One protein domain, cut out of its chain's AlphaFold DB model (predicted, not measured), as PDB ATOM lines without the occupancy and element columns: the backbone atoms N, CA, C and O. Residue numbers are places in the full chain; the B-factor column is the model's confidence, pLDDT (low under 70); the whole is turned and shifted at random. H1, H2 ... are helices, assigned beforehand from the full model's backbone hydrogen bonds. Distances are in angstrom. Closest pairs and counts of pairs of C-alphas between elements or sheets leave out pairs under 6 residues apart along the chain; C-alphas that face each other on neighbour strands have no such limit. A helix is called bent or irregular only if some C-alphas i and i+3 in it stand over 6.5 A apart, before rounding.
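This is residues 2 to 161 of the 164 residues of the protein "Lantibiotic ABC transporter permease" of Schaalia georgiae (UniProt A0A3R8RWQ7). Long helices make a bundle, only just elongated, in which bent H1 and H4 run between H3 on one side and H5 on the other. Short H7 packs on H1a, H4 and H5; H2 lies at one far end, tiny H6 near H5. The 160 printed residues include seven named helices, H1 to H7 in order, and no named strand: all helix. The whole is only just compact, close to loose, with a radius of gyration of the C-alphas of 17.7 A and spans of 61 by 31 by 21 A.

Find C-alpha 2 at (-40.450, -10.013, 0.621), where H1, residues 2 to 38, begins; by its hydrogen bonds it was assigned as one helix, but it is bent, C-alphas 19 and 22 being 6.5 A apart. Its arms are H1a, residues 2 to 19, 27.2 A, and H1b, residues 22 to 38, 23.9 A. Then come H2, residues 41 to 47; H3, residues 52 to 84, 47.7 A; H4, residues 91 to 118, 40.7 A; H5, residues 122 to 142, 30.0 A; H6, residues 145 to 148; and H7, residues 152 to 159, irregular with C-alphas 153 and 156 7.3 A apart, which ends at C-alpha 159 at (-39.715, -32.001, -2.650).

H1a, H1b, H3, H4 and H5 form a bundle of helices side by side. H1b touches H5 at a shallow tilt of 11 degrees, opposite ways; their closest C-alphas, Leu 23 and Gly 129, are 4.7 A apart. Hairpin H3 and H4 touch, closest at C-alphas Ser 71 and Phe 102, 5.6 A. H3 and H5 are apart. Every O i to N i+4 pair is within hydrogen-bond range in H2, H3 and H4, against 12 of 14 in H1a, 11 of 13 in H1b, 16 of 17 in H5 and 2 of 4 in H7; H6 is too short for one.

The farthest C-alphas, Lys 2 and Thr 47, are 61.8 A apart. The printed part has no cut and no long link. Look for pLDDT under 70 at residues 2, 43 and 160 to 161.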
ATOM      1  N   LYS A   2     -41.690  -9.504   0.002       63.75
ATOM      2  CA  LYS A   2     -40.450 -10.013   0.621       63.75
ATOM      3  C   LYS A   2     -40.444 -11.521   0.902       63.75
ATOM      4  O   LYS A   2     -39.447 -12.187   0.686       63.75
ATOM      5  N   THR A   3     -41.573 -12.099   1.312       70.38
ATOM      6  CA  THR A   3     -41.687 -13.552   1.533       70.38
ATOM      7  C   THR A   3     -41.483 -14.365   0.252       70.38
ATOM      8  O   THR A   3     -40.871 -15.425   0.303       70.38
ATOM      9  N   HIS A   4     -41.927 -13.862  -0.904       76.69
ATOM     10  CA  HIS A   4     -41.739 -14.535  -2.195       76.69
ATOM     11  C   HIS A   4     -40.266 -14.601  -2.612       76.69
ATOM     12  O   HIS A   4     -39.843 -15.588  -3.202       76.69
ATOM     13  N   GLU A   5     -39.468 -13.592  -2.265       82.81
ATOM     14  CA  GLU A   5     -38.038 -13.561  -2.577       82.81
ATOM     15  C   GLU A   5     -37.265 -14.668  -1.848       82.81
ATOM     16  O   GLU A   5     -36.422 -15.335  -2.447       82.81
ATOM     17  N   ALA A   6     -37.617 -14.941  -0.591       82.25
ATOM     18  CA  ALA A   6     -37.060 -16.063   0.157       82.25
ATOM     19  C   ALA A   6     -37.414 -17.428  -0.454       82.25
ATOM     20  O   ALA A   6     -36.544 -18.291  -0.581       82.25
ATOM     21  N   TYR A   7     -38.674 -17.628  -0.856       84.00
ATOM     22  CA  TYR A   7     -39.088 -18.864  -1.527       84.00
ATOM     23  C   TYR A   7     -38.383 -19.045  -2.875       84.00
ATOM     24  O   TYR A   7     -37.962 -20.154  -3.195       84.00
ATOM     25  N   ASN A   8     -38.170 -17.961  -3.622       87.81
ATOM     26  CA  ASN A   8     -37.408 -17.997  -4.868       87.81
ATOM     27  C   ASN A   8     -35.941 -18.382  -4.630       87.81
ATOM     28  O   ASN A   8     -35.382 -19.155  -5.411       87.81
ATOM     29  N   ALA A   9     -35.320 -17.898  -3.550       89.25
ATOM     30  CA  ALA A   9     -33.958 -18.286  -3.182       89.25
ATOM     31  C   ALA A   9     -33.864 -19.782  -2.833       89.25
ATOM     32  O   ALA A   9     -32.957 -20.466  -3.310       89.25
ATOM     33  N   ILE A  10     -34.832 -20.305  -2.065       89.75
ATOM     34  CA  ILE A  10     -34.938 -21.742  -1.759       89.75
ATOM     35  C   ILE A  10     -35.085 -22.542  -3.058       89.75
ATOM     36  O   ILE A  10     -34.293 -23.447  -3.307       89.75
ATOM     37  N   TYR A  11     -36.039 -22.168  -3.914       88.94
ATOM     38  CA  TYR A  11     -36.285 -22.840  -5.190       88.94
ATOM     39  C   TYR A  11     -35.044 -22.850  -6.088       88.94
ATOM     40  O   TYR A  11     -34.691 -23.886  -6.646       88.94
ATOM     41  N   THR A  12     -34.347 -21.717  -6.187       90.31
ATOM     42  CA  THR A  12     -33.120 -21.600  -6.985       90.31
ATOM     43  C   THR A  12     -32.029 -22.528  -6.455       90.31
ATOM     44  O   THR A  12     -31.397 -23.232  -7.238       90.31
ATOM     45  N   MET A  13     -31.837 -22.599  -5.133       91.62
ATOM     46  CA  MET A  13     -30.870 -23.532  -4.540       91.62
ATOM     47  C   MET A  13     -31.244 -24.989  -4.785       91.62
ATOM     48  O   MET A  13     -30.384 -25.798  -5.129       91.62
ATOM     49  N   THR A  14     -32.523 -25.328  -4.658       90.88
ATOM     50  CA  THR A  14     -33.005 -26.678  -4.939       90.88
ATOM     51  C   THR A  14     -32.829 -27.053  -6.416       90.88
ATOM     52  O   THR A  14     -32.436 -28.176  -6.719       90.88
ATOM     53  N   TYR A  15     -33.045 -26.112  -7.334       89.75
ATOM     54  CA  TYR A  15     -32.820 -26.321  -8.763       89.75
ATOM     55  C   TYR A  15     -31.332 -26.509  -9.104       89.75
ATOM     56  O   TYR A  15     -30.978 -27.338  -9.939       89.75
ATOM     57  N   LEU A  16     -30.429 -25.795  -8.425       92.00
ATOM     58  CA  LEU A  16     -28.986 -26.031  -8.558       92.00
ATOM     59  C   LEU A  16     -28.584 -27.416  -8.024       92.00
ATOM     60  O   LEU A  16     -27.716 -28.077  -8.603       92.00
ATOM     61  N   ASN A  17     -29.237 -27.875  -6.953       93.19
ATOM     62  CA  ASN A  17     -28.980 -29.185  -6.359       93.19
ATOM     63  C   ASN A  17     -29.276 -30.344  -7.301       93.19
ATOM     64  O   ASN A  17     -28.503 -31.296  -7.303       93.19
ATOM     65  N   ASP A  18     -30.310 -30.238  -8.133       90.38
ATOM     66  CA  ASP A  18     -30.634 -31.238  -9.158       90.38
ATOM     67  C   ASP A  18     -29.455 -31.537 -10.092       90.38
ATOM     68  O   ASP A  18     -29.277 -32.673 -10.529       90.38
ATOM     69  N   CYS A  19     -28.623 -30.534 -10.380       91.25
ATOM     70  CA  CYS A  19     -27.456 -30.700 -11.237       91.25
ATOM     71  C   CYS A  19     -26.201 -31.072 -10.437       91.25
ATOM     72  O   CYS A  19     -25.482 -32.007 -10.797       91.25
ATOM     73  N   ILE A  20     -25.898 -30.333  -9.367       94.25
ATOM     74  CA  ILE A  20     -24.577 -30.384  -8.724       94.25
ATOM     75  C   ILE A  20     -24.454 -31.579  -7.772       94.25
ATOM     76  O   ILE A  20     -23.465 -32.315  -7.827       94.25
ATOM     77  N   LEU A  21     -25.443 -31.788  -6.896       94.06
ATOM     78  CA  LEU A  21     -25.321 -32.761  -5.809       94.06
ATOM     79  C   LEU A  21     -25.257 -34.209  -6.301       94.06
ATOM     80  O   LEU A  21     -24.402 -34.943  -5.800       94.06
ATOM     81  N   PRO A  22     -26.055 -34.656  -7.290       93.81
ATOM     82  CA  PRO A  22     -25.917 -36.020  -7.763       93.81
ATOM     83  C   PRO A  22     -24.580 -36.351  -8.396       93.81
ATOM     84  O   PRO A  22     -24.070 -37.449  -8.181       93.81
ATOM     85  N   LEU A  23     -24.017 -35.414  -9.161       95.38
ATOM     86  CA  LEU A  23     -22.704 -35.578  -9.766       95.38
ATOM     87  C   LEU A  23     -21.651 -35.709  -8.669       95.38
ATOM     88  O   LEU A  23     -20.825 -36.619  -8.701       95.38
ATOM     89  N   PHE A  24     -21.718 -34.838  -7.664       95.88
ATOM     90  CA  PHE A  24     -20.788 -34.870  -6.546       95.88
ATOM     91  C   PHE A  24     -20.874 -36.179  -5.752       95.88
ATOM     92  O   PHE A  24     -19.852 -36.820  -5.512       95.88
ATOM     93  N   ILE A  25     -22.088 -36.632  -5.422       96.69
ATOM     94  CA  ILE A  25     -22.327 -37.913  -4.740       96.69
ATOM     95  C   ILE A  25     -21.796 -39.085  -5.573       96.69
ATOM     96  O   ILE A  25     -21.170 -39.986  -5.019       96.69
ATOM     97  N   ALA A  26     -21.997 -39.068  -6.892       96.50
ATOM     98  CA  ALA A  26     -21.500 -40.112  -7.783       96.50
ATOM     99  C   ALA A  26     -19.968 -40.180  -7.805       96.50
ATOM    100  O   ALA A  26     -19.398 -41.269  -7.719       96.50
ATOM    101  N   VAL A  27     -19.289 -39.028  -7.869       96.00
ATOM    102  CA  VAL A  27     -17.821 -38.968  -7.787       96.00
ATOM    103  C   VAL A  27     -17.335 -39.475  -6.433       96.00
ATOM    104  O   VAL A  27     -16.407 -40.281  -6.387       96.00
ATOM    105  N   LEU A  28     -17.971 -39.061  -5.336       95.56
ATOM    106  CA  LEU A  28     -17.595 -39.510  -3.997       95.56
ATOM    107  C   LEU A  28     -17.787 -41.017  -3.819       95.56
ATOM    108  O   LEU A  28     -16.859 -41.682  -3.369       95.56
ATOM    109  N   ALA A  29     -18.934 -41.570  -4.222       94.56
ATOM    110  CA  ALA A  29     -19.185 -43.012  -4.184       94.56
ATOM    111  C   ALA A  29     -18.164 -43.786  -5.032       94.56
ATOM    112  O   ALA A  29     -17.595 -44.777  -4.575       94.56
ATOM    113  N   SER A  30     -17.893 -43.292  -6.243       94.38
ATOM    114  CA  SER A  30     -16.901 -43.863  -7.152       94.38
ATOM    115  C   SER A  30     -15.514 -43.915  -6.515       94.38
ATOM    116  O   SER A  30     -14.877 -44.962  -6.538       94.38
ATOM    117  N   ARG A  31     -15.038 -42.801  -5.947       92.25
ATOM    118  CA  ARG A  31     -13.697 -42.726  -5.346       92.25
ATOM    119  C   ARG A  31     -13.611 -43.526  -4.062       92.25
ATOM    120  O   ARG A  31     -12.605 -44.188  -3.830       92.25
ATOM    121  N   LEU A  32     -14.673 -43.504  -3.260       90.62
ATOM    122  CA  LEU A  32     -14.723 -44.245  -2.014       90.62
ATOM    123  C   LEU A  32     -14.582 -45.746  -2.250       90.62
ATOM    124  O   LEU A  32     -14.021 -46.385  -1.374       90.62
ATOM    125  N   LEU A  33     -15.072 -46.292  -3.371       86.94
ATOM    126  CA  LEU A  33     -14.984 -47.724  -3.673       86.94
ATOM    127  C   LEU A  33     -13.810 -48.122  -4.583       86.94
ATOM    128  O   LEU A  33     -13.336 -49.259  -4.563       86.94
ATOM    129  N   GLU A  34     -13.317 -47.193  -5.396       86.06
ATOM    130  CA  GLU A  34     -12.131 -47.413  -6.226       86.06
ATOM    131  C   GLU A  34     -10.909 -47.797  -5.383       86.06
ATOM    132  O   GLU A  34     -10.116 -48.638  -5.809       86.06
ATOM    133  N   LEU A  35     -10.800 -47.255  -4.164       80.75
ATOM    134  CA  LEU A  35      -9.759 -47.621  -3.201       80.75
ATOM    135  C   LEU A  35      -9.754 -49.131  -2.904       80.75
ATOM    136  O   LEU A  35      -8.684 -49.736  -2.822       80.75
ATOM    137  N   GLU A  36     -10.923 -49.770  -2.813       83.44
ATOM    138  CA  GLU A  36     -11.019 -51.212  -2.574       83.44
ATOM    139  C   GLU A  36     -10.753 -52.058  -3.815       83.44
ATOM    140  O   GLU A  36     -10.175 -53.148  -3.715       83.44
ATOM    141  N   HIS A  37     -11.157 -51.575  -4.989       79.19
ATOM    142  CA  HIS A  37     -10.890 -52.272  -6.244       79.19
ATOM    143  C   HIS A  37      -9.402 -52.234  -6.610       79.19
ATOM    144  O   HIS A  37      -8.844 -53.272  -6.976       79.19
ATOM    145  N   LEU A  38      -8.745 -51.081  -6.453       72.38
ATOM    146  CA  LEU A  38      -7.308 -50.928  -6.692       72.38
ATOM    147  C   LEU A  38      -6.477 -51.689  -5.651       72.38
ATOM    148  O   LEU A  38      -5.512 -52.364  -6.009       72.38
ATOM    149  N   GLY A  39      -6.879 -51.644  -4.376       70.62
ATOM    150  CA  GLY A  39      -6.189 -52.328  -3.279       70.62
ATOM    151  C   GLY A  39      -6.434 -53.839  -3.191       70.62
ATOM    152  O   GLY A  39      -5.826 -54.502  -2.352       70.62
ATOM    153  N   LYS A  40      -7.333 -54.406  -4.017       72.00
ATOM    154  CA  LYS A  40      -7.846 -55.793  -3.894       72.00
ATOM    155  C   LYS A  40      -8.334 -56.128  -2.472       72.00
ATOM    156  O   LYS A  40      -8.342 -57.293  -2.063       72.00
ATOM    157  N   THR A  41      -8.784 -55.124  -1.727       75.50
ATOM    158  CA  THR A  41      -9.067 -55.208  -0.286       75.50
ATOM    159  C   THR A  41     -10.289 -56.064   0.018       75.50
ATOM    160  O   THR A  41     -10.395 -56.609   1.110       75.50
ATOM    161  N   PHE A  42     -11.162 -56.290  -0.968       73.25
ATOM    162  CA  PHE A  42     -12.258 -57.253  -0.858       73.25
ATOM    163  C   PHE A  42     -11.776 -58.659  -0.471       73.25
ATOM    164  O   PHE A  42     -12.409 -59.310   0.355       73.25
ATOM    165  N   LYS A  43     -10.634 -59.114  -1.010       68.19
ATOM    166  CA  LYS A  43     -10.069 -60.428  -0.663       68.19
ATOM    167  C   LYS A  43      -9.479 -60.444   0.749       68.19
ATOM    168  O   LYS A  43      -9.604 -61.447   1.437       68.19
ATOM    169  N   LEU A  44      -8.892 -59.329   1.191       72.44
ATOM    170  CA  LEU A  44      -8.370 -59.186   2.555       72.44
ATOM    171  C   LEU A  44      -9.501 -59.182   3.592       72.44
ATOM    172  O   LEU A  44      -9.418 -59.873   4.600       72.44
ATOM    173  N   LEU A  45     -10.602 -58.486   3.309       74.56
ATOM    174  CA  LEU A  45     -11.781 -58.480   4.178       74.56
ATOM    175  C   LEU A  45     -12.410 -59.873   4.302       74.56
ATOM    176  O   LEU A  45     -12.763 -60.285   5.404       74.56
ATOM    177  N   GLN A  46     -12.453 -60.637   3.204       71.75
ATOM    178  CA  GLN A  46     -12.893 -62.036   3.234       71.75
ATOM    179  C   GLN A  46     -11.984 -62.914   4.106       71.75
ATOM    180  O   GLN A  46     -12.489 -63.760   4.839       71.75
ATOM    181  N   THR A  47     -10.664 -62.695   4.089       77.62
ATOM    182  CA  THR A  47      -9.742 -63.415   4.989       77.62
ATOM    183  C   THR A  47      -9.868 -62.990   6.453       77.62
ATOM    184  O   THR A  47      -9.552 -63.776   7.340       77.62
ATOM    185  N   SER A  48     -10.368 -61.781   6.715       77.94
ATOM    186  CA  SER A  48     -10.642 -61.263   8.062       77.94
ATOM    187  C   SER A  48     -12.064 -61.556   8.558       77.94
ATOM    188  O   SER A  48     -12.441 -61.061   9.614       77.94
ATOM    189  N   ASN A  49     -12.839 -62.373   7.832       77.44
ATOM    190  CA  ASN A  49     -14.220 -62.746   8.164       77.44
ATOM    191  C   ASN A  49     -15.216 -61.562   8.203       77.44
ATOM    192  O   ASN A  49     -16.270 -61.650   8.831       77.44
ATOM    193  N   GLU A  50     -14.902 -60.460   7.514       80.25
ATOM    194  CA  GLU A  50     -15.792 -59.303   7.371       80.25
ATOM    195  C   GLU A  50     -16.688 -59.458   6.136       80.25
ATOM    196  O   GLU A  50     -16.227 -59.742   5.023       80.25
ATOM    197  N   SER A  51     -17.993 -59.250   6.314       82.69
ATOM    198  CA  SER A  51     -18.965 -59.393   5.228       82.69
ATOM    199  C   SER A  51     -18.996 -58.154   4.312       82.69
ATOM    200  O   SER A  51     -18.880 -57.018   4.785       82.69
ATOM    201  N   PRO A  52     -19.273 -58.312   3.001       81.88
ATOM    202  CA  PRO A  52     -19.463 -57.180   2.085       81.88
ATOM    203  C   PRO A  52     -20.554 -56.198   2.542       81.88
ATOM    204  O   PRO A  52     -20.490 -55.004   2.260       81.88
ATOM    205  N   TRP A  53     -21.545 -56.691   3.293       86.25
ATOM    206  CA  TRP A  53     -22.630 -55.881   3.838       86.25
ATOM    207  C   TRP A  53     -22.185 -54.963   4.984       86.25
ATOM    208  O   TRP A  53     -22.673 -53.838   5.102       86.25
ATOM    209  N   GLN A  54     -21.251 -55.408   5.830       87.81
ATOM    210  CA  GLN A  54     -20.651 -54.548   6.857       87.81
ATOM    211  C   GLN A  54     -19.860 -53.409   6.213       87.81
ATOM    212  O   GLN A  54     -20.034 -52.255   6.608       87.81
ATOM    213  N   LEU A  55     -19.094 -53.709   5.159       89.94
ATOM    214  CA  LEU A  55     -18.377 -52.694   4.389       89.94
ATOM    215  C   LEU A  55     -19.336 -51.690   3.734       89.94
ATOM    216  O   LEU A  55     -19.104 -50.482   3.812       89.94
ATOM    217  N   PHE A  56     -20.425 -52.173   3.126       91.44
ATOM    218  CA  PHE A  56     -21.446 -51.307   2.535       91.44
ATOM    219  C   PHE A  56     -22.038 -50.352   3.575       91.44
ATOM    220  O   PHE A  56     -22.055 -49.143   3.353       91.44
ATOM    221  N   LYS A  57     -22.456 -50.868   4.740       92.81
ATOM    222  CA  LYS A  57     -22.996 -50.043   5.832       92.81
ATOM    223  C   LYS A  57     -21.987 -49.009   6.324       92.81
ATOM    224  O   LYS A  57     -22.354 -47.853   6.490       92.81
ATOM    225  N   ALA A  58     -20.726 -49.395   6.518       93.69
ATOM    226  CA  ALA A  58     -19.684 -48.470   6.958       93.69
ATOM    227  C   ALA A  58     -19.489 -47.319   5.956       93.69
ATOM    228  O   ALA A  58     -19.494 -46.149   6.342       93.69
ATOM    229  N   LYS A  59     -19.399 -47.634   4.657       93.94
ATOM    230  CA  LYS A  59     -19.265 -46.629   3.592       93.94
ATOM    231  C   LYS A  59     -20.503 -45.751   3.461       93.94
ATOM    232  O   LYS A  59     -20.366 -44.538   3.318       93.94
ATOM    233  N   LEU A  60     -21.694 -46.335   3.570       95.88
ATOM    234  CA  LEU A  60     -22.940 -45.577   3.555       95.88
ATOM    235  C   LEU A  60     -23.013 -44.608   4.740       95.88
ATOM    236  O   LEU A  60     -23.418 -43.468   4.545       95.88
ATOM    237  N   THR A  61     -22.566 -45.004   5.936       96.75
ATOM    238  CA  THR A  61     -22.485 -44.105   7.100       96.75
ATOM    239  C   THR A  61     -21.540 -42.933   6.842       96.75
ATOM    240  O   THR A  61     -21.890 -41.795   7.142       96.75
ATOM    241  N   VAL A  62     -20.373 -43.173   6.234       96.38
ATOM    242  CA  VAL A  62     -19.446 -42.092   5.850       96.38
ATOM    243  C   VAL A  62     -20.106 -41.142   4.847       96.38
ATOM    244  O   VAL A  62     -20.074 -39.925   5.040       96.38
ATOM    245  N   MET A  63     -20.760 -41.682   3.816       96.88
ATOM    246  CA  MET A  63     -21.504 -40.871   2.849       96.88
ATOM    247  C   MET A  63     -22.669 -40.112   3.496       96.88
ATOM    248  O   MET A  63     -22.915 -38.968   3.130       96.88
ATOM    249  N   ALA A  64     -23.352 -40.701   4.479       97.06
ATOM    250  CA  ALA A  64     -24.437 -40.064   5.217       97.06
ATOM    251  C   ALA A  64     -23.933 -38.889   6.066       97.06
ATOM    252  O   ALA A  64     -24.516 -37.808   6.016       97.06
ATOM    253  N   ILE A  65     -22.824 -39.059   6.792       97.50
ATOM    254  CA  ILE A  65     -22.184 -37.966   7.544       97.50
ATOM    255  C   ILE A  65     -21.810 -36.835   6.586       97.50
ATOM    256  O   ILE A  65     -22.110 -35.670   6.841       97.50
ATOM    257  N   PHE A  66     -21.206 -37.180   5.451       96.19
ATOM    258  CA  PHE A  66     -20.817 -36.205   4.445       96.19
ATOM    259  C   PHE A  66     -22.032 -35.468   3.847       96.19
ATOM    260  O   PHE A  66     -22.039 -34.239   3.778       96.19
ATOM    261  N   ALA A  67     -23.093 -36.196   3.489       96.38
ATOM    262  CA  ALA A  67     -24.354 -35.631   3.012       96.38
ATOM    263  C   ALA A  67     -24.983 -34.678   4.037       96.38
ATOM    264  O   ALA A  67     -25.460 -33.604   3.666       96.38
ATOM    265  N   PHE A  68     -24.945 -35.036   5.325       97.50
ATOM    266  CA  PHE A  68     -25.428 -34.181   6.404       97.50
ATOM    267  C   PHE A  68     -24.623 -32.881   6.483       97.50
ATOM    268  O   PHE A  68     -25.210 -31.800   6.449       97.50
ATOM    269  N   VAL A  69     -23.290 -32.965   6.494       97.50
ATOM    270  CA  VAL A  69     -22.405 -31.787   6.534       97.50
ATOM    271  C   VAL A  69     -22.641 -30.870   5.332       97.50
ATOM    272  O   VAL A  69     -22.815 -29.667   5.514       97.50
ATOM    273  N   VAL A  70     -22.718 -31.420   4.117       96.06
ATOM    274  CA  VAL A  70     -23.001 -30.635   2.903       96.06
ATOM    275  C   VAL A  70     -24.369 -29.956   2.988       96.06
ATOM    276  O   VAL A  70     -24.467 -28.755   2.739       96.06
ATOM    277  N   SER A  71     -25.413 -30.683   3.402       95.69
ATOM    278  CA  SER A  71     -26.760 -30.115   3.551       95.69
ATOM    279  C   SER A  71     -26.819 -29.008   4.613       95.69
ATOM    280  O   SER A  71     -27.502 -27.998   4.427       95.69
ATOM    281  N   LEU A  72     -26.048 -29.146   5.697       96.94
ATOM    282  CA  LEU A  72     -25.942 -28.146   6.753       96.94
ATOM    283  C   LEU A  72     -25.242 -26.885   6.242       96.94
ATOM    284  O   LEU A  72     -25.788 -25.791   6.388       96.94
ATOM    285  N   ILE A  73     -24.081 -27.031   5.593       96.94
ATOM    286  CA  ILE A  73     -23.342 -25.913   4.986       96.94
ATOM    287  C   ILE A  73     -24.233 -25.179   3.984       96.94
ATOM    288  O   ILE A  73     -24.325 -23.952   4.027       96.94
ATOM    289  N   GLN A  74     -24.947 -25.913   3.129       95.19
ATOM    290  CA  GLN A  74     -25.838 -25.311   2.147       95.19
ATOM    291  C   GLN A  74     -27.003 -24.556   2.798       95.19
ATOM    292  O   GLN A  74     -27.346 -23.457   2.366       95.19
ATOM    293  N   THR A  75     -27.588 -25.104   3.865       94.62
ATOM    294  CA  THR A  75     -28.666 -24.437   4.610       94.62
ATOM    295  C   THR A  75     -28.172 -23.153   5.281       94.62
ATOM    296  O   THR A  75     -28.870 -22.136   5.267       94.62
ATOM    297  N   LEU A  76     -26.958 -23.162   5.841       95.44
ATOM    298  CA  LEU A  76     -26.331 -21.971   6.420       95.44
ATOM    299  C   LEU A  76     -26.025 -20.915   5.352       95.44
ATOM    300  O   LEU A  76     -26.300 -19.734   5.564       95.44
ATOM    301  N   PHE A  77     -25.520 -21.339   4.194       95.06
ATOM    302  CA  PHE A  77     -25.260 -20.459   3.059       95.06
ATOM    303  C   PHE A  77     -26.547 -19.817   2.523       95.06
ATOM    304  O   PHE A  77     -26.608 -18.605   2.323       95.06
ATOM    305  N   LEU A  78     -27.616 -20.602   2.382       93.62
ATOM    306  CA  LEU A  78     -28.939 -20.111   2.006       93.62
ATOM    307  C   LEU A  78     -29.474 -19.092   3.024       93.62
ATOM    308  O   LEU A  78     -29.949 -18.026   2.637       93.62
ATOM    309  N   LYS A  79     -29.354 -19.380   4.328       93.25
ATOM    310  CA  LYS A  79     -29.726 -18.434   5.391       93.25
ATOM    311  C   LYS A  79     -28.957 -17.115   5.259       93.25
ATOM    312  O   LYS A  79     -29.569 -16.057   5.387       93.25
ATOM    313  N   PHE A  80     -27.654 -17.175   4.989       93.31
ATOM    314  CA  PHE A  80     -26.814 -15.991   4.796       93.31
ATOM    315  C   PHE A  80     -27.272 -15.147   3.597       93.31
ATOM    316  O   PHE A  80     -27.441 -13.937   3.737       93.31
ATOM    317  N   ILE A  81     -27.564 -15.776   2.452       92.12
ATOM    318  CA  ILE A  81     -28.091 -15.082   1.263       92.12
ATOM    319  C   ILE A  81     -29.401 -14.359   1.588       92.12
ATOM    320  O   ILE A  81     -29.544 -13.173   1.302       92.12
ATOM    321  N   ILE A  82     -30.344 -15.054   2.226       90.56
ATOM    322  CA  ILE A  82     -31.666 -14.501   2.548       90.56
ATOM    323  C   ILE A  82     -31.558 -13.327   3.532       90.56
ATOM    324  O   ILE A  82     -32.254 -12.322   3.379       90.56
ATOM    325  N   GLN A  83     -30.652 -13.414   4.510       89.75
ATOM    326  CA  GLN A  83     -30.352 -12.297   5.409       89.75
ATOM    327  C   GLN A  83     -29.768 -11.096   4.652       89.75
ATOM    328  O   GLN A  83     -30.159  -9.962   4.931       89.75
ATOM    329  N   GLY A  84     -28.899 -11.333   3.663       89.00
ATOM    330  CA  GLY A  84     -28.369 -10.296   2.773       89.00
ATOM    331  C   GLY A  84     -29.449  -9.586   1.948       89.00
ATOM    332  O   GLY A  84     -29.337  -8.392   1.688       89.00
ATOM    333  N   MET A  85     -30.541 -10.282   1.618       88.44
ATOM    334  CA  MET A  85     -31.718  -9.703   0.950       88.44
ATOM    335  C   MET A  85     -32.623  -8.892   1.898       88.44
ATOM    336  O   MET A  85     -33.635  -8.348   1.465       88.44
ATOM    337  N   GLN A  86     -32.289  -8.798   3.191       86.31
ATOM    338  CA  GLN A  86     -33.112  -8.153   4.225       86.31
ATOM    339  C   GLN A  86     -34.538  -8.729   4.319       86.31
ATOM    340  O   GLN A  86     -35.517  -8.019   4.587       86.31
ATOM    341  N   VAL A  87     -34.649 -10.041   4.102       86.44
ATOM    342  CA  VAL A  87     -35.893 -10.811   4.159       86.44
ATOM    343  C   VAL A  87     -35.828 -11.764   5.353       86.44
ATOM    344  O   VAL A  87     -34.792 -12.361   5.641       86.44
ATOM    345  N   SER A  88     -36.942 -11.924   6.066       81.44
ATOM    346  CA  SER A  88     -37.060 -12.926   7.123       81.44
ATOM    347  C   SER A  88     -37.543 -14.259   6.558       81.44
ATOM    348  O   SER A  88     -38.429 -14.318   5.705       81.44
ATOM    349  N   VAL A  89     -36.970 -15.346   7.069       81.75
ATOM    350  CA  VAL A  89     -37.373 -16.710   6.735       81.75
ATOM    351  C   VAL A  89     -37.732 -17.477   7.985       81.75
ATOM    352  O   VAL A  89     -37.028 -17.425   8.994       81.75
ATOM    353  N   THR A  90     -38.840 -18.209   7.909       86.69
ATOM    354  CA  THR A  90     -39.305 -19.045   9.007       86.69
ATOM    355  C   THR A  90     -38.306 -20.183   9.236       86.69
ATOM    356  O   THR A  90     -38.010 -20.913   8.284       86.69
ATOM    357  N   PRO A  91     -37.835 -20.412  10.478       86.81
ATOM    358  CA  PRO A  91     -36.912 -21.506  10.797       86.81
ATOM    359  C   PRO A  91     -37.392 -22.880  10.311       86.81
ATOM    360  O   PRO A  91     -36.589 -23.708   9.890       86.81
ATOM    361  N   VAL A  92     -38.713 -23.087  10.288       89.00
ATOM    362  CA  VAL A  92     -39.364 -24.298   9.767       89.00
ATOM    363  C   VAL A  92     -38.993 -24.566   8.305       89.00
ATOM    364  O   VAL A  92     -38.668 -25.693   7.957       89.00
ATOM    365  N   SER A  93     -38.985 -23.543   7.448       87.62
ATOM    366  CA  SER A  93     -38.665 -23.721   6.023       87.62
ATOM    367  C   SER A  93     -37.192 -24.068   5.782       87.62
ATOM    368  O   SER A  93     -36.902 -24.916   4.943       87.62
ATOM    369  N   LEU A  94     -36.267 -23.505   6.570       90.50
ATOM    370  CA  LEU A  94     -34.849 -23.886   6.528       90.50
ATOM    371  C   LEU A  94     -34.633 -25.310   7.046       90.50
ATOM    372  O   LEU A  94     -33.850 -26.058   6.469       90.50
ATOM    373  N   SER A  95     -35.343 -25.701   8.107       91.69
ATOM    374  CA  SER A  95     -35.284 -27.068   8.633       91.69
ATOM    375  C   SER A  95     -35.828 -28.087   7.628       91.69
ATOM    376  O   SER A  95     -35.202 -29.125   7.424       91.69
ATOM    377  N   LEU A  96     -36.932 -27.770   6.941       91.12
ATOM    378  CA  LEU A  96     -37.468 -28.600   5.861       91.12
ATOM    379  C   LEU A  96     -36.505 -28.689   4.674       91.12
ATOM    380  O   LEU A  96     -36.297 -29.781   4.148       91.12
ATOM    381  N   PHE A  97     -35.880 -27.578   4.274       91.56
ATOM    382  CA  PHE A  97     -34.865 -27.573   3.216       91.56
ATOM    383  C   PHE A  97     -33.668 -28.467   3.571       91.56
ATOM    384  O   PHE A  97     -33.253 -29.291   2.754       91.56
ATOM    385  N   LEU A  98     -33.158 -28.364   4.802       94.69
ATOM    386  CA  LEU A  98     -32.079 -29.218   5.297       94.69
ATOM    387  C   LEU A  98     -32.479 -30.694   5.260       94.69
ATOM    388  O   LEU A  98     -31.751 -31.519   4.713       94.69
ATOM    389  N   PHE A  99     -33.646 -31.019   5.817       94.12
ATOM    390  CA  PHE A  99     -34.113 -32.397   5.944       94.12
ATOM    391  C   PHE A  99     -34.352 -33.053   4.581       94.12
ATOM    392  O   PHE A  99     -33.883 -34.164   4.339       94.12
ATOM    393  N   THR A 100     -35.030 -32.354   3.670       92.69
ATOM    394  CA  THR A 100     -35.294 -32.851   2.310       92.69
ATOM    395  C   THR A 100     -34.002 -33.024   1.516       92.69
ATOM    396  O   THR A 100     -33.782 -34.092   0.947       92.69
ATOM    397  N   THR A 101     -33.102 -32.037   1.542       94.12
ATOM    398  CA  THR A 101     -31.795 -32.129   0.868       94.12
ATOM    399  C   THR A 101     -30.978 -33.299   1.412       94.12
ATOM    400  O   THR A 101     -30.445 -34.090   0.637       94.12
ATOM    401  N   PHE A 102     -30.922 -33.457   2.736       96.25
ATOM    402  CA  PHE A 102     -30.225 -34.569   3.378       96.25
ATOM    403  C   PHE A 102     -30.793 -35.932   2.962       96.25
ATOM    404  O   PHE A 102     -30.026 -36.813   2.572       96.25
ATOM    405  N   LEU A 103     -32.118 -36.104   2.995       95.44
ATOM    406  CA  LEU A 103     -32.764 -37.362   2.614       95.44
ATOM    407  C   LEU A 103     -32.506 -37.733   1.153       95.44
ATOM    408  O   LEU A 103     -32.198 -38.890   0.865       95.44
ATOM    409  N   VAL A 104     -32.589 -36.766   0.235       95.06
ATOM    410  CA  VAL A 104     -32.306 -37.017  -1.186       95.06
ATOM    411  C   VAL A 104     -30.834 -37.371  -1.383       95.06
ATOM    412  O   VAL A 104     -30.529 -38.351  -2.064       95.06
ATOM    413  N   CYS A 105     -29.914 -36.654  -0.733       96.38
ATOM    414  CA  CYS A 105     -28.491 -36.990  -0.767       96.38
ATOM    415  C   CYS A 105     -28.213 -38.393  -0.219       96.38
ATOM    416  O   CYS A 105     -27.421 -39.132  -0.804       96.38
ATOM    417  N   LEU A 106     -28.862 -38.782   0.880       96.69
ATOM    418  CA  LEU A 106     -28.716 -40.107   1.477       96.69
ATOM    419  C   LEU A 106     -29.224 -41.201   0.532       96.69
ATOM    420  O   LEU A 106     -28.541 -42.205   0.319       96.69
ATOM    421  N   PHE A 107     -30.389 -40.985  -0.079       96.44
ATOM    422  CA  PHE A 107     -30.959 -41.904  -1.061       96.44
ATOM    423  C   PHE A 107     -30.038 -42.076  -2.277       96.44
ATOM    424  O   PHE A 107     -29.703 -43.201  -2.651       96.44
ATOM    425  N   LEU A 108     -29.565 -40.969  -2.860       96.38
ATOM    426  CA  LEU A 108     -28.640 -41.000  -3.995       96.38
ATOM    427  C   LEU A 108     -27.285 -41.609  -3.625       96.38
ATOM    428  O   LEU A 108     -26.682 -42.288  -4.452       96.38
ATOM    429  N   SER A 109     -26.819 -41.410  -2.390       97.00
ATOM    430  CA  SER A 109     -25.598 -42.043  -1.883       97.00
ATOM    431  C   SER A 109     -25.742 -43.558  -1.846       97.00
ATOM    432  O   SER A 109     -24.859 -44.262  -2.323       97.00
ATOM    433  N   CYS A 110     -26.877 -44.065  -1.353       96.62
ATOM    434  CA  CYS A 110     -27.182 -45.493  -1.373       96.62
ATOM    435  C   CYS A 110     -27.200 -46.041  -2.809       96.62
ATOM    436  O   CYS A 110     -26.523 -47.026  -3.098       96.62
ATOM    437  N   LEU A 111     -27.897 -45.361  -3.726       96.00
ATOM    438  CA  LEU A 111     -27.988 -45.753  -5.137       96.00
ATOM    439  C   LEU A 111     -26.604 -45.820  -5.800       96.00
ATOM    440  O   LEU A 111     -26.241 -46.849  -6.372       96.00
ATOM    441  N   HIS A 112     -25.813 -44.749  -5.704       96.38
ATOM    442  CA  HIS A 112     -24.489 -44.675  -6.332       96.38
ATOM    443  C   HIS A 112     -23.471 -45.609  -5.689       96.38
ATOM    444  O   HIS A 112     -22.620 -46.160  -6.390       96.38
ATOM    445  N   LEU A 113     -23.568 -45.839  -4.380       95.19
ATOM    446  CA  LEU A 113     -22.733 -46.822  -3.700       95.19
ATOM    447  C   LEU A 113     -23.083 -48.242  -4.162       95.19
ATOM    448  O   LEU A 113     -22.177 -49.004  -4.483       95.19
ATOM    449  N   CYS A 114     -24.369 -48.585  -4.294       94.62
ATOM    450  CA  CYS A 114     -24.793 -49.861  -4.880       94.62
ATOM    451  C   CYS A 114     -24.243 -50.043  -6.303       94.62
ATOM    452  O   CYS A 114     -23.697 -51.102  -6.613       94.62
ATOM    453  N   LEU A 115     -24.328 -49.009  -7.148       93.69
ATOM    454  CA  LEU A 115     -23.753 -49.045  -8.497       93.69
ATOM    455  C   LEU A 115     -22.243 -49.279  -8.467       93.69
ATOM    456  O   LEU A 115     -21.752 -50.126  -9.210       93.69
ATOM    457  N   ALA A 116     -21.520 -48.583  -7.589       92.62
ATOM    458  CA  ALA A 116     -20.084 -48.781  -7.443       92.62
ATOM    459  C   ALA A 116     -19.760 -50.234  -7.046       92.62
ATOM    460  O   ALA A 116     -18.862 -50.833  -7.626       92.62
ATOM    461  N   PHE A 117     -20.513 -50.836  -6.118       89.94
ATOM    462  CA  PHE A 117     -20.284 -52.226  -5.690       89.94
ATOM    463  C   PHE A 117     -20.535 -53.249  -6.801       89.94
ATOM    464  O   PHE A 117     -19.843 -54.265  -6.864       89.94
ATOM    465  N   ILE A 118     -21.516 -52.994  -7.670       90.81
ATOM    466  CA  ILE A 118     -21.835 -53.871  -8.803       90.81
ATOM    467  C   ILE A 118     -20.777 -53.737  -9.905       90.81
ATOM    468  O   ILE A 118     -20.378 -54.736 -10.509       90.81
ATOM    469  N   TYR A 119     -20.317 -52.513 -10.178       89.00
ATOM    470  CA  TYR A 119     -19.441 -52.219 -11.306       89.00
ATOM    471  C   TYR A 119     -18.022 -51.853 -10.852       89.00
ATOM    472  O   TYR A 119     -17.797 -50.744 -10.377       89.00
ATOM    473  N   PRO A 120     -17.009 -52.694 -11.134       84.25
ATOM    474  CA  PRO A 120     -15.633 -52.433 -10.701       84.25
ATOM    475  C   PRO A 120     -14.979 -51.244 -11.418       84.25
ATOM    476  O   PRO A 120     -13.908 -50.800 -11.021       84.25
ATOM    477  N   LYS A 121     -15.584 -50.754 -12.509       90.12
ATOM    478  CA  LYS A 121     -15.100 -49.599 -13.269       90.12
ATOM    479  C   LYS A 121     -15.674 -48.317 -12.647       90.12
ATOM    480  O   LYS A 121     -16.861 -48.058 -12.856       90.12
ATOM    481  N   PRO A 122     -14.855 -47.465 -11.996       89.81
ATOM    482  CA  PRO A 122     -15.333 -46.260 -11.304       89.81
ATOM    483  C   PRO A 122     -16.089 -45.298 -12.238       89.81
ATOM    484  O   PRO A 122     -17.065 -44.651 -11.858       89.81
ATOM    485  N   SER A 123     -15.691 -45.269 -13.514       92.50
ATOM    486  CA  SER A 123     -16.327 -44.467 -14.560       92.50
ATOM    487  C   SER A 123     -17.827 -44.724 -14.707       92.50
ATOM    488  O   SER A 123     -18.546 -43.796 -15.058       92.50
ATOM    489  N   VAL A 124     -18.317 -45.941 -14.435       94.00
ATOM    490  CA  VAL A 124     -19.748 -46.262 -14.572       94.00
ATOM    491  C   VAL A 124     -20.566 -45.439 -13.583       94.00
ATOM    492  O   VAL A 124     -21.485 -44.733 -13.995       94.00
ATOM    493  N   THR A 125     -20.183 -45.440 -12.305       94.62
ATOM    494  CA  THR A 125     -20.856 -44.653 -11.264       94.62
ATOM    495  C   THR A 125     -20.837 -43.163 -11.604       94.62
ATOM    496  O   THR A 125     -21.884 -42.517 -11.603       94.62
ATOM    497  N   VAL A 126     -19.688 -42.618 -12.015       95.88
ATOM    498  CA  VAL A 126     -19.573 -41.191 -12.376       95.88
ATOM    499  C   VAL A 126     -20.444 -40.823 -13.580       95.88
ATOM    500  O   VAL A 126     -21.171 -39.832 -13.525       95.88
ATOM    501  N   VAL A 127     -20.416 -41.619 -14.654       96.62
ATOM    502  CA  VAL A 127     -21.220 -41.366 -15.862       96.62
ATOM    503  C   VAL A 127     -22.714 -41.469 -15.554       96.62
ATOM    504  O   VAL A 127     -23.482 -40.629 -16.019       96.62
ATOM    505  N   THR A 128     -23.137 -42.429 -14.723       95.81
ATOM    506  CA  THR A 128     -24.543 -42.498 -14.288       95.81
ATOM    507  C   THR A 128     -24.959 -41.264 -13.489       95.81
ATOM    508  O   THR A 128     -26.055 -40.749 -13.693       95.81
ATOM    509  N   GLY A 129     -24.070 -40.732 -12.642       95.50
ATOM    510  CA  GLY A 129     -24.289 -39.470 -11.934       95.50
ATOM    511  C   GLY A 129     -24.425 -38.283 -12.876       95.50
ATOM    512  O   GLY A 129     -25.348 -37.494 -12.718       95.50
ATOM    513  N   LEU A 130     -23.563 -38.196 -13.891       95.94
ATOM    514  CA  LEU A 130     -23.609 -37.144 -14.907       95.94
ATOM    515  C   LEU A 130     -24.927 -37.166 -15.697       95.94
ATOM    516  O   LEU A 130     -25.581 -36.132 -15.831       95.94
ATOM    517  N   ILE A 131     -25.334 -38.344 -16.184       95.50
ATOM    518  CA  ILE A 131     -26.601 -38.520 -16.909       95.50
ATOM    519  C   ILE A 131     -27.780 -38.175 -15.995       95.50
ATOM    520  O   ILE A 131     -28.678 -37.444 -16.409       95.50
ATOM    521  N   GLY A 132     -27.761 -38.653 -14.747       93.31
ATOM    522  CA  GLY A 132     -28.790 -38.371 -13.749       93.31
ATOM    523  C   GLY A 132     -28.927 -36.879 -13.438       93.31
ATOM    524  O   GLY A 132     -30.036 -36.351 -13.476       93.31
ATOM    525  N   SER A 133     -27.809 -36.186 -13.211       93.88
ATOM    526  CA  SER A 133     -27.759 -34.732 -13.005       93.88
ATOM    527  C   SER A 133     -28.344 -33.960 -14.183       93.88
ATOM    528  O   SER A 133     -29.169 -33.065 -13.997       93.88
ATOM    529  N   PHE A 134     -27.947 -34.313 -15.408       93.06
ATOM    530  CA  PHE A 134     -28.442 -33.645 -16.608       93.06
ATOM    531  C   PHE A 134     -29.942 -33.891 -16.814       93.06
ATOM    532  O   PHE A 134     -30.709 -32.954 -17.046       93.06
ATOM    533  N   LEU A 135     -30.377 -35.145 -16.666       91.88
ATOM    534  CA  LEU A 135     -31.785 -35.522 -16.758       91.88
ATOM    535  C   LEU A 135     -32.623 -34.840 -15.675       91.88
ATOM    536  O   LEU A 135     -33.783 -34.500 -15.912       91.88
ATOM    537  N   SER A 136     -32.048 -34.616 -14.497       90.75
ATOM    538  CA  SER A 136     -32.718 -33.904 -13.423       90.75
ATOM    539  C   SER A 136     -32.941 -32.433 -13.754       90.75
ATOM    540  O   SER A 136     -34.081 -31.966 -13.821       90.75
ATOM    541  N   PHE A 137     -31.851 -31.751 -14.100       88.69
ATOM    542  CA  PHE A 137     -31.835 -30.331 -14.422       88.69
ATOM    543  C   PHE A 137     -32.765 -29.958 -15.588       88.69
ATOM    544  O   PHE A 137     -33.488 -28.960 -15.527       88.69
ATOM    545  N   VAL A 138     -32.778 -30.773 -16.651       88.81
ATOM    546  CA  VAL A 138     -33.628 -30.551 -17.836       88.81
ATOM    547  C   VAL A 138     -35.050 -31.078 -17.616       88.81
ATOM    548  O   VAL A 138     -36.036 -30.478 -18.056       88.81
ATOM    549  N   GLY A 139     -35.187 -32.213 -16.930       83.81
ATOM    550  CA  GLY A 139     -36.445 -32.949 -16.871       83.81
ATOM    551  C   GLY A 139     -37.531 -32.289 -16.022       83.81
ATOM    552  O   GLY A 139     -38.713 -32.502 -16.300       83.81
ATOM    553  N   ILE A 140     -37.186 -31.412 -15.072       81.56
ATOM    554  CA  ILE A 140     -38.199 -30.653 -14.323       81.56
ATOM    555  C   ILE A 140     -38.981 -29.645 -15.183       81.56
ATOM    556  O   ILE A 140     -40.116 -29.290 -14.851       81.56
ATOM    557  N   GLY A 141     -38.417 -29.186 -16.300       78.19
ATOM    558  CA  GLY A 141     -39.133 -28.354 -17.270       78.19
ATOM    559  C   GLY A 141     -39.853 -29.187 -18.330       78.19
ATOM    560  O   GLY A 141     -40.975 -28.869 -18.708       78.19
ATOM    561  N   ALA A 142     -39.214 -30.269 -18.779       83.38
ATOM    562  CA  ALA A 142     -39.595 -30.972 -20.003       83.38
ATOM    563  C   ALA A 142     -40.533 -32.178 -19.809       83.38
ATOM    564  O   ALA A 142     -41.274 -32.521 -20.726       83.38
ATOM    565  N   LEU A 143     -40.506 -32.850 -18.651       84.62
ATOM    566  CA  LEU A 143     -41.193 -34.138 -18.472       84.62
ATOM    567  C   LEU A 143     -42.540 -33.991 -17.746       84.62
ATOM    568  O   LEU A 143     -42.653 -33.149 -16.856       84.62
ATOM    569  N   PRO A 144     -43.559 -34.815 -18.038       84.50
ATOM    570  CA  PRO A 144     -44.808 -34.839 -17.278       84.50
ATOM    571  C   PRO A 144     -44.609 -35.451 -15.880       84.50
ATOM    572  O   PRO A 144     -43.738 -36.297 -15.677       84.50
ATOM    573  N   PHE A 145     -45.443 -35.050 -14.912       81.06
ATOM    574  CA  PHE A 145     -45.321 -35.440 -13.497       81.06
ATOM    575  C   PHE A 145     -45.156 -36.954 -13.239       81.06
ATOM    576  O   PHE A 145     -44.268 -37.301 -12.460       81.06
ATOM    577  N   PRO A 146     -45.898 -37.869 -13.903       85.44
ATOM    578  CA  PRO A 146     -45.761 -39.307 -13.650       85.44
ATOM    579  C   PRO A 146     -44.362 -39.851 -13.961       85.44
ATOM    580  O   PRO A 146     -43.891 -40.754 -13.282       85.44
ATOM    581  N   ILE A 147     -43.680 -39.284 -14.962       85.94
ATOM    582  CA  ILE A 147     -42.341 -39.729 -15.373       85.94
ATOM    583  C   ILE A 147     -41.281 -39.240 -14.381       85.94
ATOM    584  O   ILE A 147     -40.317 -39.953 -14.117       85.94
ATOM    585  N   ARG A 148     -41.478 -38.060 -13.777       83.94
ATOM    586  CA  ARG A 148     -40.518 -37.466 -12.831       83.94
ATOM    587  C   ARG A 148     -40.304 -38.317 -11.582       83.94
ATOM    588  O   ARG A 148     -39.197 -38.383 -11.064       83.94
ATOM    589  N   ILE A 149     -41.340 -39.035 -11.143       84.25
ATOM    590  CA  ILE A 149     -41.264 -39.954  -9.997       84.25
ATOM    591  C   ILE A 149     -40.255 -41.086 -10.255       84.25
ATOM    592  O   ILE A 149     -39.630 -41.573  -9.326       84.25
ATOM    593  N   PHE A 150     -40.032 -41.490 -11.508       86.81
ATOM    594  CA  PHE A 150     -39.072 -42.549 -11.836       86.81
ATOM    595  C   PHE A 150     -37.629 -42.055 -11.977       86.81
ATOM    596  O   PHE A 150     -36.745 -42.850 -12.295       86.81
ATOM    597  N   ILE A 151     -37.372 -40.763 -11.755       89.81
ATOM    598  CA  ILE A 151     -36.053 -40.148 -11.906       89.81
ATOM    599  C   ILE A 151     -35.603 -39.663 -10.524       89.81
ATOM    600  O   ILE A 151     -35.859 -38.516 -10.159       89.81
ATOM    601  N   PRO A 152     -34.891 -40.496  -9.739       89.50
ATOM    602  CA  PRO A 152     -34.557 -40.154  -8.357       89.50
ATOM    603  C   PRO A 152     -33.722 -38.885  -8.207       89.50
ATOM    604  O   PRO A 152     -33.763 -38.206  -7.185       89.50
ATOM    605  N   TRP A 153     -32.964 -38.552  -9.247       92.06
ATOM    606  CA  TRP A 153     -32.154 -37.347  -9.317       92.06
ATOM    607  C   TRP A 153     -32.967 -36.046  -9.268       92.06
ATOM    608  O   TRP A 153     -32.408 -35.029  -8.871       92.06
ATOM    609  N   GLN A 154     -34.261 -36.083  -9.620       90.62
ATOM    610  CA  GLN A 154     -35.195 -34.937  -9.605       90.62
ATOM    611  C   GLN A 154     -35.824 -34.675  -8.241       90.62
ATOM    612  O   GLN A 154     -36.598 -33.735  -8.061       90.62
ATOM    613  N   TYR A 155     -35.539 -35.519  -7.254       90.00
ATOM    614  CA  TYR A 155     -36.240 -35.456  -5.982       90.00
ATOM    615  C   TYR A 155     -35.918 -34.210  -5.157       90.00
ATOM    616  O   TYR A 155     -36.745 -33.844  -4.319       90.00
ATOM    617  N   PHE A 156     -34.791 -33.522  -5.400       88.31
ATOM    618  CA  PHE A 156     -34.523 -32.249  -4.729       88.31
ATOM    619  C   PHE A 156     -35.630 -31.254  -5.065       88.31
ATOM    620  O   PHE A 156     -36.323 -30.764  -4.172       88.31
ATOM    621  N   SER A 157     -35.848 -30.999  -6.351       83.50
ATOM    622  CA  SER A 157     -36.831 -30.020  -6.805       83.50
ATOM    623  C   SER A 157     -38.273 -30.486  -6.736       83.50
ATOM    624  O   SER A 157     -39.150 -29.646  -6.564       83.50
ATOM    625  N   MET A 158     -38.547 -31.793  -6.768       81.81
ATOM    626  CA  MET A 158     -39.900 -32.294  -6.494       81.81
ATOM    627  C   MET A 158     -40.325 -32.060  -5.039       81.81
ATOM    628  O   MET A 158     -41.479 -31.707  -4.797       81.81
ATOM    629  N   MET A 159     -39.414 -32.226  -4.072       71.12
ATOM    630  CA  MET A 159     -39.715 -32.001  -2.650       71.12
ATOM    631  C   MET A 159     -39.577 -30.535  -2.222       71.12
ATOM    632  O   MET A 159     -40.208 -30.123  -1.251       71.12
ATOM    633  N   GLY A 160     -38.793 -29.732  -2.947       61.56
ATOM    634  CA  GLY A 160     -38.597 -28.305  -2.669       61.56
ATOM    635  C   GLY A 160     -39.778 -27.395  -3.024       61.56
ATOM    636  O   GLY A 160     -39.694 -26.185  -2.813       61.56
ATOM    637  N   ILE A 161     -40.887 -27.931  -3.544       50.53
ATOM    638  CA  ILE A 161     -42.061 -27.135  -3.923       50.53
ATOM    639  C   ILE A 161     -42.940 -26.899  -2.691       50.53
ATOM    640  O   ILE A 161     -43.969 -27.538  -2.469       50.53
TER     641      ILE A 161